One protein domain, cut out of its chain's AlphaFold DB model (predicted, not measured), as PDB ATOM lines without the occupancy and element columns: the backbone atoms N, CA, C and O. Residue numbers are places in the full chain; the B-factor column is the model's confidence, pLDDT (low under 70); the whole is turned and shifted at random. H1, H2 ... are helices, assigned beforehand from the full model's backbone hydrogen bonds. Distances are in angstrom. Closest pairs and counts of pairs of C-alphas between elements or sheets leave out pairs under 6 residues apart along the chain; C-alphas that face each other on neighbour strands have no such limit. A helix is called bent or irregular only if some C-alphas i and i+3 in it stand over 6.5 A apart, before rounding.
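Overview. This is residues 3 to 42 and 62 to 106 of the 117 residues of the protein "DUF5671 domain-containing protein" of Actinobacteria bacterium HGW-Actinobacteria-1 (UniProt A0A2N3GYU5). Two long helices, H1 and H2, cross as a narrow X, meeting along one short stretch of each, residues 25 to 36 of H1 and residues 80 to 91 of H2. Residues 3 to 20 of H1 and, at the two ends of H2, residues 62 to 71 and 96 to 106 stick out from the crossing and make the length. The printed part has 85 residues with two named helices, H1 then H2, and no named strand; the class is all helix. The whole is extended, with a radius of gyration of the C-alphas of 20.2 A and spans of 72 by 25 by 21 A.

Along the chain. Find C-alpha 3 at (139.992, 124.753, 88.554); from there H1, residues 3 to 39, runs 53.5 A to C-alpha 39 at (176.238, 119.545, 127.586). After the cut, H2, residues 62 to 105, runs 63.7 A from C-alpha 62 to C-alpha 105 at (151.131, 106.511, 96.231). H2 is neither bent nor irregular, but only just: C-alphas 91 and 94 are 6.0 A apart.

Arrangement. Look at Val 29 and Ala 87, where H1 and H2 touch: their C-alphas, the closest of the two helices, are 5.5 A apart. The helices run opposite ways at a shallow tilt of 33 degrees, only just short of steep. In H1 every O i to N i+4 pair is within hydrogen-bond range; in H2 38 of 40 are.

Size, cuts and confidence. The C-alphas of Ser 3 and Glu 62, the two farthest apart, are 71.7 A apart. Residues 43 to 61 are not printed; across this cut C-alphas 42 and 62 are 20.5 A apart. The mean pLDDT of the printed part is 72.7, and 18 residues are under 70, among them residues 3 to 7, 40 to 42 and 102 to 106.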
ATOM      1  N   SER A   3     138.789 125.574  88.399       55.09
ATOM      2  CA  SER A   3     139.992 124.753  88.554       55.09
ATOM      3  C   SER A   3     141.256 125.575  88.856       55.09
ATOM      4  O   SER A   3     142.093 125.123  89.634       55.09
ATOM      5  N   ASP A   4     141.365 126.814  88.361       57.91
ATOM      6  CA  ASP A   4     142.556 127.658  88.594       57.91
ATOM      7  C   ASP A   4     142.696 128.124  90.041       57.91
ATOM      8  O   ASP A   4     143.782 128.121  90.611       57.91
ATOM      9  N   ARG A   5     141.583 128.478  90.687       58.56
ATOM     10  CA  ARG A   5     141.581 128.916  92.093       58.56
ATOM     11  C   ARG A   5     141.938 127.785  93.059       58.56
ATOM     12  O   ARG A   5     142.508 128.062  94.110       58.56
ATOM     13  N   TRP A   6     141.638 126.531  92.708       58.12
ATOM     14  CA  TRP A   6     142.044 125.373  93.508       58.12
ATOM     15  C   TRP A   6     143.533 125.067  93.316       58.12
ATOM     16  O   TRP A   6     144.230 124.851  94.303       58.12
ATOM     17  N   SER A   7     144.040 125.189  92.081       69.38
ATOM     18  CA  SER A   7     145.471 125.081  91.764       69.38
ATOM     19  C   SER A   7     146.309 126.159  92.462       69.38
ATOM     20  O   SER A   7     147.201 125.816  93.232       69.38
ATOM     21  N   LEU A   8     145.983 127.452  92.310       74.12
ATOM     22  CA  LEU A   8     146.744 128.540  92.943       74.12
ATOM     23  C   LEU A   8     146.689 128.489  94.475       74.12
ATOM     24  O   LEU A   8     147.691 128.760  95.135       74.12
ATOM     25  N   ARG A   9     145.539 128.135  95.064       76.06
ATOM     26  CA  ARG A   9     145.435 128.012  96.524       76.06
ATOM     27  C   ARG A   9     146.265 126.842  97.037       76.06
ATOM     28  O   ARG A   9     146.989 127.022  98.011       76.06
ATOM     29  N   ASN A  10     146.204 125.681  96.379       76.25
ATOM     30  CA  ASN A  10     147.067 124.556  96.731       76.25
ATOM     31  C   ASN A  10     148.539 124.926  96.555       76.25
ATOM     32  O   ASN A  10     149.311 124.703  97.477       76.25
ATOM     33  N   ILE A  11     148.935 125.531  95.431       79.81
ATOM     34  CA  ILE A  11     150.340 125.878  95.166       79.81
ATOM     35  C   ILE A  11     150.877 126.858  96.212       79.81
ATOM     36  O   ILE A  11     151.979 126.669  96.721       79.81
ATOM     37  N   TYR A  12     150.070 127.848  96.607       80.50
ATOM     38  CA  TYR A  12     150.422 128.788  97.663       80.50
ATOM     39  C   TYR A  12     150.554 128.082  99.017       80.50
ATOM     40  O   TYR A  12     151.547 128.275  99.714       80.50
ATOM     41  N   LEU A  13     149.599 127.214  99.371       76.31
ATOM     42  CA  LEU A  13     149.651 126.434 100.610       76.31
ATOM     43  C   LEU A  13     150.859 125.489 100.643       76.31
ATOM     44  O   LEU A  13     151.507 125.389 101.681       76.31
ATOM     45  N   TYR A  14     151.212 124.852  99.524       78.25
ATOM     46  CA  TYR A  14     152.404 124.011  99.419       78.25
ATOM     47  C   TYR A  14     153.692 124.824  99.540       78.25
ATOM     48  O   TYR A  14     154.597 124.388 100.242       78.25
ATOM     49  N   LEU A  15     153.780 126.010  98.930       77.88
ATOM     50  CA  LEU A  15     154.951 126.882  99.055       77.88
ATOM     51  C   LEU A  15     155.129 127.404 100.482       77.88
ATOM     52  O   LEU A  15     156.228 127.343 101.023       77.88
ATOM     53  N   VAL A  16     154.057 127.875 101.120       74.88
ATOM     54  CA  VAL A  16     154.112 128.347 102.512       74.88
ATOM     55  C   VAL A  16     154.447 127.193 103.459       74.88
ATOM     56  O   VAL A  16     155.297 127.339 104.338       74.88
ATOM     57  N   CYS A  17     153.837 126.026 103.255       78.94
ATOM     58  CA  CYS A  17     154.167 124.822 104.012       78.94
ATOM     59  C   CYS A  17     155.632 124.412 103.799       78.94
ATOM     60  O   CYS A  17     156.325 124.109 104.762       78.94
ATOM     61  N   LEU A  18     156.152 124.497 102.573       77.81
ATOM     62  CA  LEU A  18     157.550 124.199 102.264       77.81
ATOM     63  C   LEU A  18     158.513 125.171 102.956       77.81
ATOM     64  O   LEU A  18     159.495 124.741 103.554       77.81
ATOM     65  N   ILE A  19     158.229 126.473 102.914       79.62
ATOM     66  CA  ILE A  19     159.071 127.495 103.551       79.62
ATOM     67  C   ILE A  19     159.075 127.308 105.071       79.62
ATOM     68  O   ILE A  19     160.141 127.288 105.687       79.62
ATOM     69  N   THR A  20     157.899 127.143 105.681       76.00
ATOM     70  CA  THR A  20     157.778 126.921 107.133       76.00
ATOM     71  C   THR A  20     158.466 125.633 107.564       76.00
ATOM     72  O   THR A  20     159.170 125.623 108.572       76.00
ATOM     73  N   LEU A  21     158.348 124.576 106.764       78.50
ATOM     74  CA  LEU A  21     159.065 123.332 106.977       78.50
ATOM     75  C   LEU A  21     160.580 123.574 106.972       78.50
ATOM     76  O   LEU A  21     161.230 123.246 107.956       78.50
ATOM     77  N   ILE A  22     161.140 124.234 105.952       80.56
ATOM     78  CA  ILE A  22     162.576 124.566 105.899       80.56
ATOM     79  C   ILE A  22     163.019 125.383 107.128       80.56
ATOM     80  O   ILE A  22     164.065 125.093 107.709       80.56
ATOM     81  N   MET A  23     162.219 126.358 107.575       77.50
ATOM     82  CA  MET A  23     162.515 127.144 108.784       77.50
ATOM     83  C   MET A  23     162.571 126.277 110.051       77.50
ATOM     84  O   MET A  23     163.463 126.462 110.885       77.50
ATOM     85  N   ILE A  24     161.661 125.307 110.190       78.25
ATOM     86  CA  ILE A  24     161.653 124.358 111.313       78.25
ATOM     87  C   ILE A  24     162.908 123.482 111.280       78.25
ATOM     88  O   ILE A  24     163.548 123.314 112.314       78.25
ATOM     89  N   ILE A  25     163.307 122.980 110.107       79.56
ATOM     90  CA  ILE A  25     164.527 122.170 109.948       79.56
ATOM     91  C   ILE A  25     165.749 122.932 110.467       79.56
ATOM     92  O   ILE A  25     166.484 122.427 111.316       79.56
ATOM     93  N   VAL A  26     165.947 124.166 109.991       77.75
ATOM     94  CA  VAL A  26     167.092 124.999 110.389       77.75
ATOM     95  C   VAL A  26     167.051 125.308 111.888       77.75
ATOM     96  O   VAL A  26     168.078 125.235 112.564       77.75
ATOM     97  N   SER A  27     165.862 125.586 112.429       72.50
ATOM     98  CA  SER A  27     165.676 125.857 113.859       72.50
ATOM     99  C   SER A  27     166.016 124.644 114.726       72.50
ATOM    100  O   SER A  27     166.747 124.781 115.703       72.50
ATOM    101  N   VAL A  28     165.560 123.445 114.352       78.38
ATOM    102  CA  VAL A  28     165.845 122.201 115.087       78.38
ATOM    103  C   VAL A  28     167.342 121.893 115.089       78.38
ATOM    104  O   VAL A  28     167.898 121.573 116.137       78.38
ATOM    105  N   VAL A  29     168.028 122.057 113.952       78.88
ATOM    106  CA  VAL A  29     169.490 121.883 113.876       78.88
ATOM    107  C   VAL A  29     170.212 122.863 114.810       78.88
ATOM    108  O   VAL A  29     171.159 122.475 115.495       78.88
ATOM    109  N   SER A  30     169.755 124.118 114.872       71.81
ATOM    110  CA  SER A  30     170.307 125.131 115.778       71.81
ATOM    111  C   SER A  30     170.113 124.756 117.251       71.81
ATOM    112  O   SER A  30     171.064 124.793 118.029       71.81
ATOM    113  N   VAL A  31     168.911 124.298 117.623       74.44
ATOM    114  CA  VAL A  31     168.606 123.842 118.988       74.44
ATOM    115  C   VAL A  31     169.479 122.653 119.384       74.44
ATOM    116  O   VAL A  31     170.013 122.640 120.491       74.44
ATOM    117  N   ILE A  32     169.687 121.681 118.491       80.44
ATOM    118  CA  ILE A  32     170.563 120.531 118.762       80.44
ATOM    119  C   ILE A  32     171.998 121.002 119.009       80.44
ATOM    120  O   ILE A  32     172.608 120.596 119.994       80.44
ATOM    121  N   ARG A  33     172.528 121.894 118.160       74.50
ATOM    122  CA  ARG A  33     173.872 122.464 118.350       74.50
ATOM    123  C   ARG A  33     174.001 123.189 119.691       74.50
ATOM    124  O   ARG A  33     174.938 122.901 120.428       74.50
ATOM    125  N   ALA A  34     173.043 124.054 120.026       69.38
ATOM    126  CA  ALA A  34     173.020 124.781 121.296       69.38
ATOM    127  C   ALA A  34     172.907 123.836 122.505       69.38
ATOM    128  O   ALA A  34     173.536 124.054 123.536       69.38
ATOM    129  N   THR A  35     172.145 122.749 122.371       78.06
ATOM    130  CA  THR A  35     172.017 121.730 123.421       78.06
ATOM    131  C   THR A  35     173.332 120.988 123.631       78.06
ATOM    132  O   THR A  35     173.746 120.784 124.767       78.06
ATOM    133  N   VAL A  36     174.022 120.604 122.552       79.56
ATOM    134  CA  VAL A  36     175.339 119.958 122.656       79.56
ATOM    135  C   VAL A  36     176.356 120.894 123.293       79.56
ATOM    136  O   VAL A  36     177.128 120.453 124.134       79.56
ATOM    137  N   GLU A  37     176.330 122.177 122.950       70.31
ATOM    138  CA  GLU A  37     177.182 123.188 123.576       70.31
ATOM    139  C   GLU A  37     176.897 123.361 125.076       70.31
ATOM    140  O   GLU A  37     177.820 123.554 125.860       70.31
ATOM    141  N   LEU A  38     175.638 123.218 125.494       72.25
ATOM    142  CA  LEU A  38     175.259 123.233 126.908       72.25
ATOM    143  C   LEU A  38     175.762 121.989 127.664       72.25
ATOM    144  O   LEU A  38     176.113 122.086 128.836       72.25
ATOM    145  N   VAL A  39     175.776 120.824 127.006       78.12
ATOM    146  CA  VAL A  39     176.238 119.545 127.586       78.12
ATOM    147  C   VAL A  39     177.763 119.419 127.566       78.12
ATOM    148  O   VAL A  39     178.336 118.805 128.463       78.12
ATOM    149  N   TYR A  40     178.424 120.033 126.585       69.25
ATOM    150  CA  TYR A  40     179.876 120.204 126.508       69.25
ATOM    151  C   TYR A  40     180.252 121.681 126.744       69.25
ATOM    152  O   TYR A  40     180.748 122.341 125.823       69.25
ATOM    153  N   PRO A  41     180.011 122.219 127.959       62.94
ATOM    154  CA  PRO A  41     180.335 123.600 128.275       62.94
ATOM    155  C   PRO A  41     181.853 123.793 128.288       62.94
ATOM    156  O   PRO A  41     182.597 122.976 128.831       62.94
ATOM    157  N   ASP A  42     182.301 124.888 127.680       59.75
ATOM    158  CA  ASP A  42     183.705 125.287 127.588       59.75
ATOM    159  C   ASP A  42     184.285 125.572 128.991       59.75
ATOM    160  O   ASP A  42     183.821 126.503 129.662       59.75
ATOM    161  N   GLU A  62     203.253 132.985 124.016       64.81
ATOM    162  CA  GLU A  62     202.014 133.533 123.442       64.81
ATOM    163  C   GLU A  62     201.629 132.822 122.141       64.81
ATOM    164  O   GLU A  62     200.445 132.585 121.901       64.81
ATOM    165  N   ILE A  63     202.618 132.427 121.330       68.81
ATOM    166  CA  ILE A  63     202.394 131.605 120.131       68.81
ATOM    167  C   ILE A  63     201.856 130.228 120.535       68.81
ATOM    168  O   ILE A  63     200.896 129.739 119.934       68.81
ATOM    169  N   ASP A  64     202.424 129.615 121.573       72.00
ATOM    170  CA  ASP A  64     201.977 128.314 122.069       72.00
ATOM    171  C   ASP A  64     200.574 128.388 122.688       72.00
ATOM    172  O   ASP A  64     199.715 127.569 122.351       72.00
ATOM    173  N   ALA A  65     200.285 129.420 123.489       71.12
ATOM    174  CA  ALA A  65     198.944 129.659 124.026       71.12
ATOM    175  C   ALA A  65     197.911 129.902 122.909       71.12
ATOM    176  O   ALA A  65     196.793 129.372 122.947       71.12
ATOM    177  N   GLN A  66     198.286 130.652 121.869       70.38
ATOM    178  CA  GLN A  66     197.419 130.886 120.720       70.38
ATOM    179  C   GLN A  66     197.181 129.595 119.928       70.38
ATOM    180  O   GLN A  66     196.037 129.295 119.588       70.38
ATOM    181  N   ASN A  67     198.215 128.792 119.683       73.25
ATOM    182  CA  ASN A  67     198.092 127.508 118.997       73.25
ATOM    183  C   ASN A  67     197.216 126.517 119.773       73.25
ATOM    184  O   ASN A  67     196.414 125.800 119.168       73.25
ATOM    185  N   GLU A  68     197.323 126.483 121.101       73.62
ATOM    186  CA  GLU A  68     196.488 125.622 121.937       73.62
ATOM    187  C   GLU A  68     195.017 126.063 121.908       73.62
ATOM    188  O   GLU A  68     194.123 125.230 121.725       73.62
ATOM    189  N   SER A  69     194.760 127.373 121.988       71.56
ATOM    190  CA  SER A  69     193.405 127.925 121.857       71.56
ATOM    191  C   SER A  69     192.797 127.642 120.476       71.56
ATOM    192  O   SER A  69     191.652 127.200 120.381       71.56
ATOM    193  N   GLN A  70     193.582 127.776 119.401       73.00
ATOM    194  CA  GLN A  70     193.146 127.454 118.042       73.00
ATOM    195  C   GLN A  70     192.855 125.961 117.868       73.00
ATOM    196  O   GLN A  70     191.875 125.597 117.218       73.00
ATOM    197  N   ARG A  71     193.658 125.076 118.475       72.56
ATOM    198  CA  ARG A  71     193.405 123.627 118.455       72.56
ATOM    199  C   ARG A  71     192.101 123.271 119.161       72.56
ATOM    200  O   ARG A  71     191.315 122.506 118.600       72.56
ATOM    201  N   LYS A  72     191.840 123.843 120.340       73.38
ATOM    202  CA  LYS A  72     190.584 123.635 121.084       73.38
ATOM    203  C   LYS A  72     189.378 124.169 120.300       73.38
ATOM    204  O   LYS A  72     188.391 123.454 120.134       73.38
ATOM    205  N   GLN A  73     189.502 125.361 119.713       71.75
ATOM    206  CA  GLN A  73     188.469 125.961 118.865       71.75
ATOM    207  C   GLN A  73     188.183 125.111 117.618       71.75
ATOM    208  O   GLN A  73     187.024 124.885 117.277       71.75
ATOM    209  N   SER A  74     189.224 124.594 116.959       72.44
ATOM    210  CA  SER A  74     189.097 123.734 115.778       72.44
ATOM    211  C   SER A  74     188.400 122.411 116.105       72.44
ATOM    212  O   SER A  74     187.481 122.008 115.390       72.44
ATOM    213  N   GLN A  75     188.747 121.770 117.229       71.25
ATOM    214  CA  GLN A  75     188.064 120.557 117.692       71.25
ATOM    215  C   GLN A  75     186.587 120.821 118.002       71.25
ATOM    216  O   GLN A  75     185.722 120.065 117.561       71.25
ATOM    217  N   ARG A  76     186.274 121.927 118.688       69.38
ATOM    218  CA  ARG A  76     184.888 122.324 118.970       69.38
ATOM    219  C   ARG A  76     184.105 122.584 117.686       69.38
ATOM    220  O   ARG A  76     183.003 122.068 117.520       69.38
ATOM    221  N   GLN A  77     184.685 123.337 116.754       72.94
ATOM    222  CA  GLN A  77     184.063 123.612 115.463       72.94
ATOM    223  C   GLN A  77     183.821 122.313 114.685       72.94
ATOM    224  O   GLN A  77     182.754 122.146 114.097       72.94
ATOM    225  N   ALA A  78     184.767 121.370 114.723       70.75
ATOM    226  CA  ALA A  78     184.615 120.060 114.104       70.75
ATOM    227  C   ALA A  78     183.443 119.277 114.713       70.75
ATOM    228  O   ALA A  78     182.612 118.771 113.962       70.75
ATOM    229  N   VAL A  79     183.310 119.246 116.044       72.50
ATOM    230  CA  VAL A  79     182.180 118.595 116.730       72.50
ATOM    231  C   VAL A  79     180.852 119.256 116.356       72.50
ATOM    232  O   VAL A  79     179.920 118.566 115.955       72.50
ATOM    233  N   LEU A  80     180.759 120.585 116.406       71.75
ATOM    234  CA  LEU A  80     179.532 121.318 116.062       71.75
ATOM    235  C   LEU A  80     179.139 121.160 114.585       71.75
ATOM    236  O   LEU A  80     177.950 121.084 114.250       71.75
ATOM    237  N   ASN A  81     180.128 121.093 113.694       72.25
ATOM    238  CA  ASN A  81     179.912 120.822 112.278       72.25
ATOM    239  C   ASN A  81     179.416 119.391 112.062       72.25
ATOM    240  O   ASN A  81     178.449 119.198 111.328       72.25
ATOM    241  N   LEU A  82     180.019 118.412 112.742       74.25
ATOM    242  CA  LEU A  82     179.645 117.000 112.658       74.25
ATOM    243  C   LEU A  82     178.230 116.776 113.205       74.25
ATOM    244  O   LEU A  82     177.393 116.201 112.517       74.25
ATOM    245  N   VAL A  83     177.915 117.339 114.374       75.00
ATOM    246  CA  VAL A  83     176.562 117.339 114.956       75.00
ATOM    247  C   VAL A  83     175.564 118.026 114.031       75.00
ATOM    248  O   VAL A  83     174.479 117.502 113.806       75.00
ATOM    249  N   GLY A  84     175.921 119.176 113.455       71.38
ATOM    250  CA  GLY A  84     175.055 119.864 112.501       71.38
ATOM    251  C   GLY A  84     174.779 119.044 111.240       71.38
ATOM    252  O   GLY A  84     173.642 119.013 110.776       71.38
ATOM    253  N   GLY A  85     175.790 118.345 110.715       69.81
ATOM    254  CA  GLY A  85     175.641 117.434 109.579       69.81
ATOM    255  C   GLY A  85     174.765 116.223 109.911       69.81
ATOM    256  O   GLY A  85     173.881 115.872 109.131       69.81
ATOM    257  N   VAL A  86     174.940 115.630 111.095       74.38
ATOM    258  CA  VAL A  86     174.094 114.526 111.580       74.38
ATOM    259  C   VAL A  86     172.656 114.992 111.793       74.38
ATOM    260  O   VAL A  86     171.730 114.325 111.343       74.38
ATOM    261  N   ALA A  87     172.445 116.158 112.403       75.88
ATOM    262  CA  ALA A  87     171.119 116.745 112.567       75.88
ATOM    263  C   ALA A  87     170.453 117.001 111.206       75.88
ATOM    264  O   ALA A  87     169.275 116.699 111.028       75.88
ATOM    265  N   MET A  88     171.212 117.474 110.215       72.19
ATOM    266  CA  MET A  88     170.709 117.640 108.854       72.19
ATOM    267  C   MET A  88     170.290 116.305 108.231       72.19
ATOM    268  O   MET A  88     169.229 116.249 107.622       72.19
ATOM    269  N   LEU A  89     171.048 115.223 108.430       74.69
ATOM    270  CA  LEU A  89     170.659 113.873 107.997       74.69
ATOM    271  C   LEU A  89     169.407 113.358 108.717       74.69
ATOM    272  O   LEU A  89     168.520 112.802 108.073       74.69
ATOM    273  N   VAL A  90     169.304 113.576 110.032       76.38
ATOM    274  CA  VAL A  90     168.137 113.181 110.842       76.38
ATOM    275  C   VAL A  90     166.875 113.908 110.395       76.38
ATOM    276  O   VAL A  90     165.791 113.347 110.490       76.38
ATOM    277  N   VAL A  91     166.997 115.131 109.884       72.81
ATOM    278  CA  VAL A  91     165.849 115.899 109.397       72.81
ATOM    279  C   VAL A  91     165.560 115.640 107.913       72.81
ATOM    280  O   VAL A  91     164.403 115.480 107.522       72.81
ATOM    281  N   ALA A  92     166.596 115.543 107.079       70.25
ATOM    282  CA  ALA A  92     166.464 115.241 105.657       70.25
ATOM    283  C   ALA A  92     165.972 113.805 105.410       70.25
ATOM    284  O   ALA A  92     165.231 113.577 104.458       70.25
ATOM    285  N   GLY A  93     166.331 112.850 106.273       78.12
ATOM    286  CA  GLY A  93     165.935 111.444 106.159       78.12
ATOM    287  C   GLY A  93     164.414 111.229 106.164       78.12
ATOM    288  O   GLY A  93     163.883 110.691 105.192       78.12
ATOM    289  N   PRO A  94     163.681 111.680 107.200       75.50
ATOM    290  CA  PRO A  94     162.223 111.612 107.252       75.50
ATOM    291  C   PRO A  94     161.557 112.349 106.093       75.50
ATOM    292  O   PRO A  94     160.559 111.872 105.557       75.50
ATOM    293  N   LEU A  95     162.124 113.485 105.672       76.56
ATOM    294  CA  LEU A  95     161.609 114.243 104.536       76.56
ATOM    295  C   LEU A  95     161.736 113.487 103.222       76.56
ATOM    296  O   LEU A  95     160.762 113.400 102.478       76.56
ATOM    297  N   TYR A  96     162.900 112.899 102.959       73.38
ATOM    298  CA  TYR A  96     163.124 112.061 101.789       73.38
ATOM    299  C   TYR A  96     162.194 110.842 101.792       73.38
ATOM    300  O   TYR A  96     161.538 110.565 100.789       73.38
ATOM    301  N   ALA A  97     162.058 110.165 102.936       78.25
ATOM    302  CA  ALA A  97     161.165 109.017 103.081       78.25
ATOM    303  C   ALA A  97     159.690 109.389 102.846       78.25
ATOM    304  O   ALA A  97     158.972 108.666 102.152       78.25
ATOM    305  N   TYR A  98     159.228 110.523 103.384       77.44
ATOM    306  CA  TYR A  98     157.871 111.016 103.148       77.44
ATOM    307  C   TYR A  98     157.645 111.359 101.672       77.44
ATOM    308  O   TYR A  98     156.637 110.959 101.086       77.44
ATOM    309  N   HIS A  99     158.603 112.050 101.053       76.81
ATOM    310  CA  HIS A  99     158.515 112.434  99.649       76.81
ATOM    311  C   HIS A  99     158.502 111.210  98.720       76.81
ATOM    312  O   HIS A  99     157.737 111.190  97.757       76.81
ATOM    313  N   TRP A 100     159.284 110.172  99.034       74.50
ATOM    314  CA  TRP A 100     159.312 108.909  98.291       74.50
ATOM    315  C   TRP A 100     157.981 108.152  98.380       74.50
ATOM    316  O   TRP A 100     157.411 107.777  97.356       74.50
ATOM    317  N   ARG A 101     157.418 108.005  99.590       72.38
ATOM    318  CA  ARG A 101     156.117 107.335  99.790       72.38
ATOM    319  C   ARG A 101     154.975 108.063  99.089       72.38
ATOM    320  O   ARG A 101     154.066 107.420  98.568       72.38
ATOM    321  N   LYS A 102     155.016 109.398  99.056       69.50
ATOM    322  CA  LYS A 102     154.024 110.197  98.329       69.50
ATOM    323  C   LYS A 102     154.086 109.925  96.821       69.50
ATOM    324  O   LYS A 102     153.045 109.696  96.217       69.50
ATOM    325  N   ILE A 103     155.289 109.857  96.244       65.38
ATOM    326  CA  ILE A 103     155.488 109.545  94.818       65.38
ATOM    327  C   ILE A 103     154.997 108.129  94.475       65.38
ATOM    328  O   ILE A 103     154.347 107.942  93.452       65.38
ATOM    329  N   GLU A 104     155.253 107.130  95.326       61.47
ATOM    330  CA  GLU A 104     154.737 105.764  95.122       61.47
ATOM    331  C   GLU A 104     153.212 105.685  95.194       61.47
ATOM    332  O   GLU A 104     152.604 104.947  94.424       61.47
ATOM    333  N   THR A 105     152.594 106.468  96.080       61.00
ATOM    334  CA  THR A 105     151.131 106.511  96.231       61.00
ATOM    335  C   THR A 105     150.455 107.195  95.036       61.00
ATOM    336  O   THR A 105     149.313 106.883  94.712       61.00
ATOM    337  N   GLU A 106     151.161 108.105  94.360       58.38
ATOM    338  CA  GLU A 106     150.681 108.810  93.166       58.38
ATOM    339  C   GLU A 106     150.997 108.078  91.850       58.38
ATOM    340  O   GLU A 106     150.534 108.528  90.804       58.38
TER     341      GLU A 106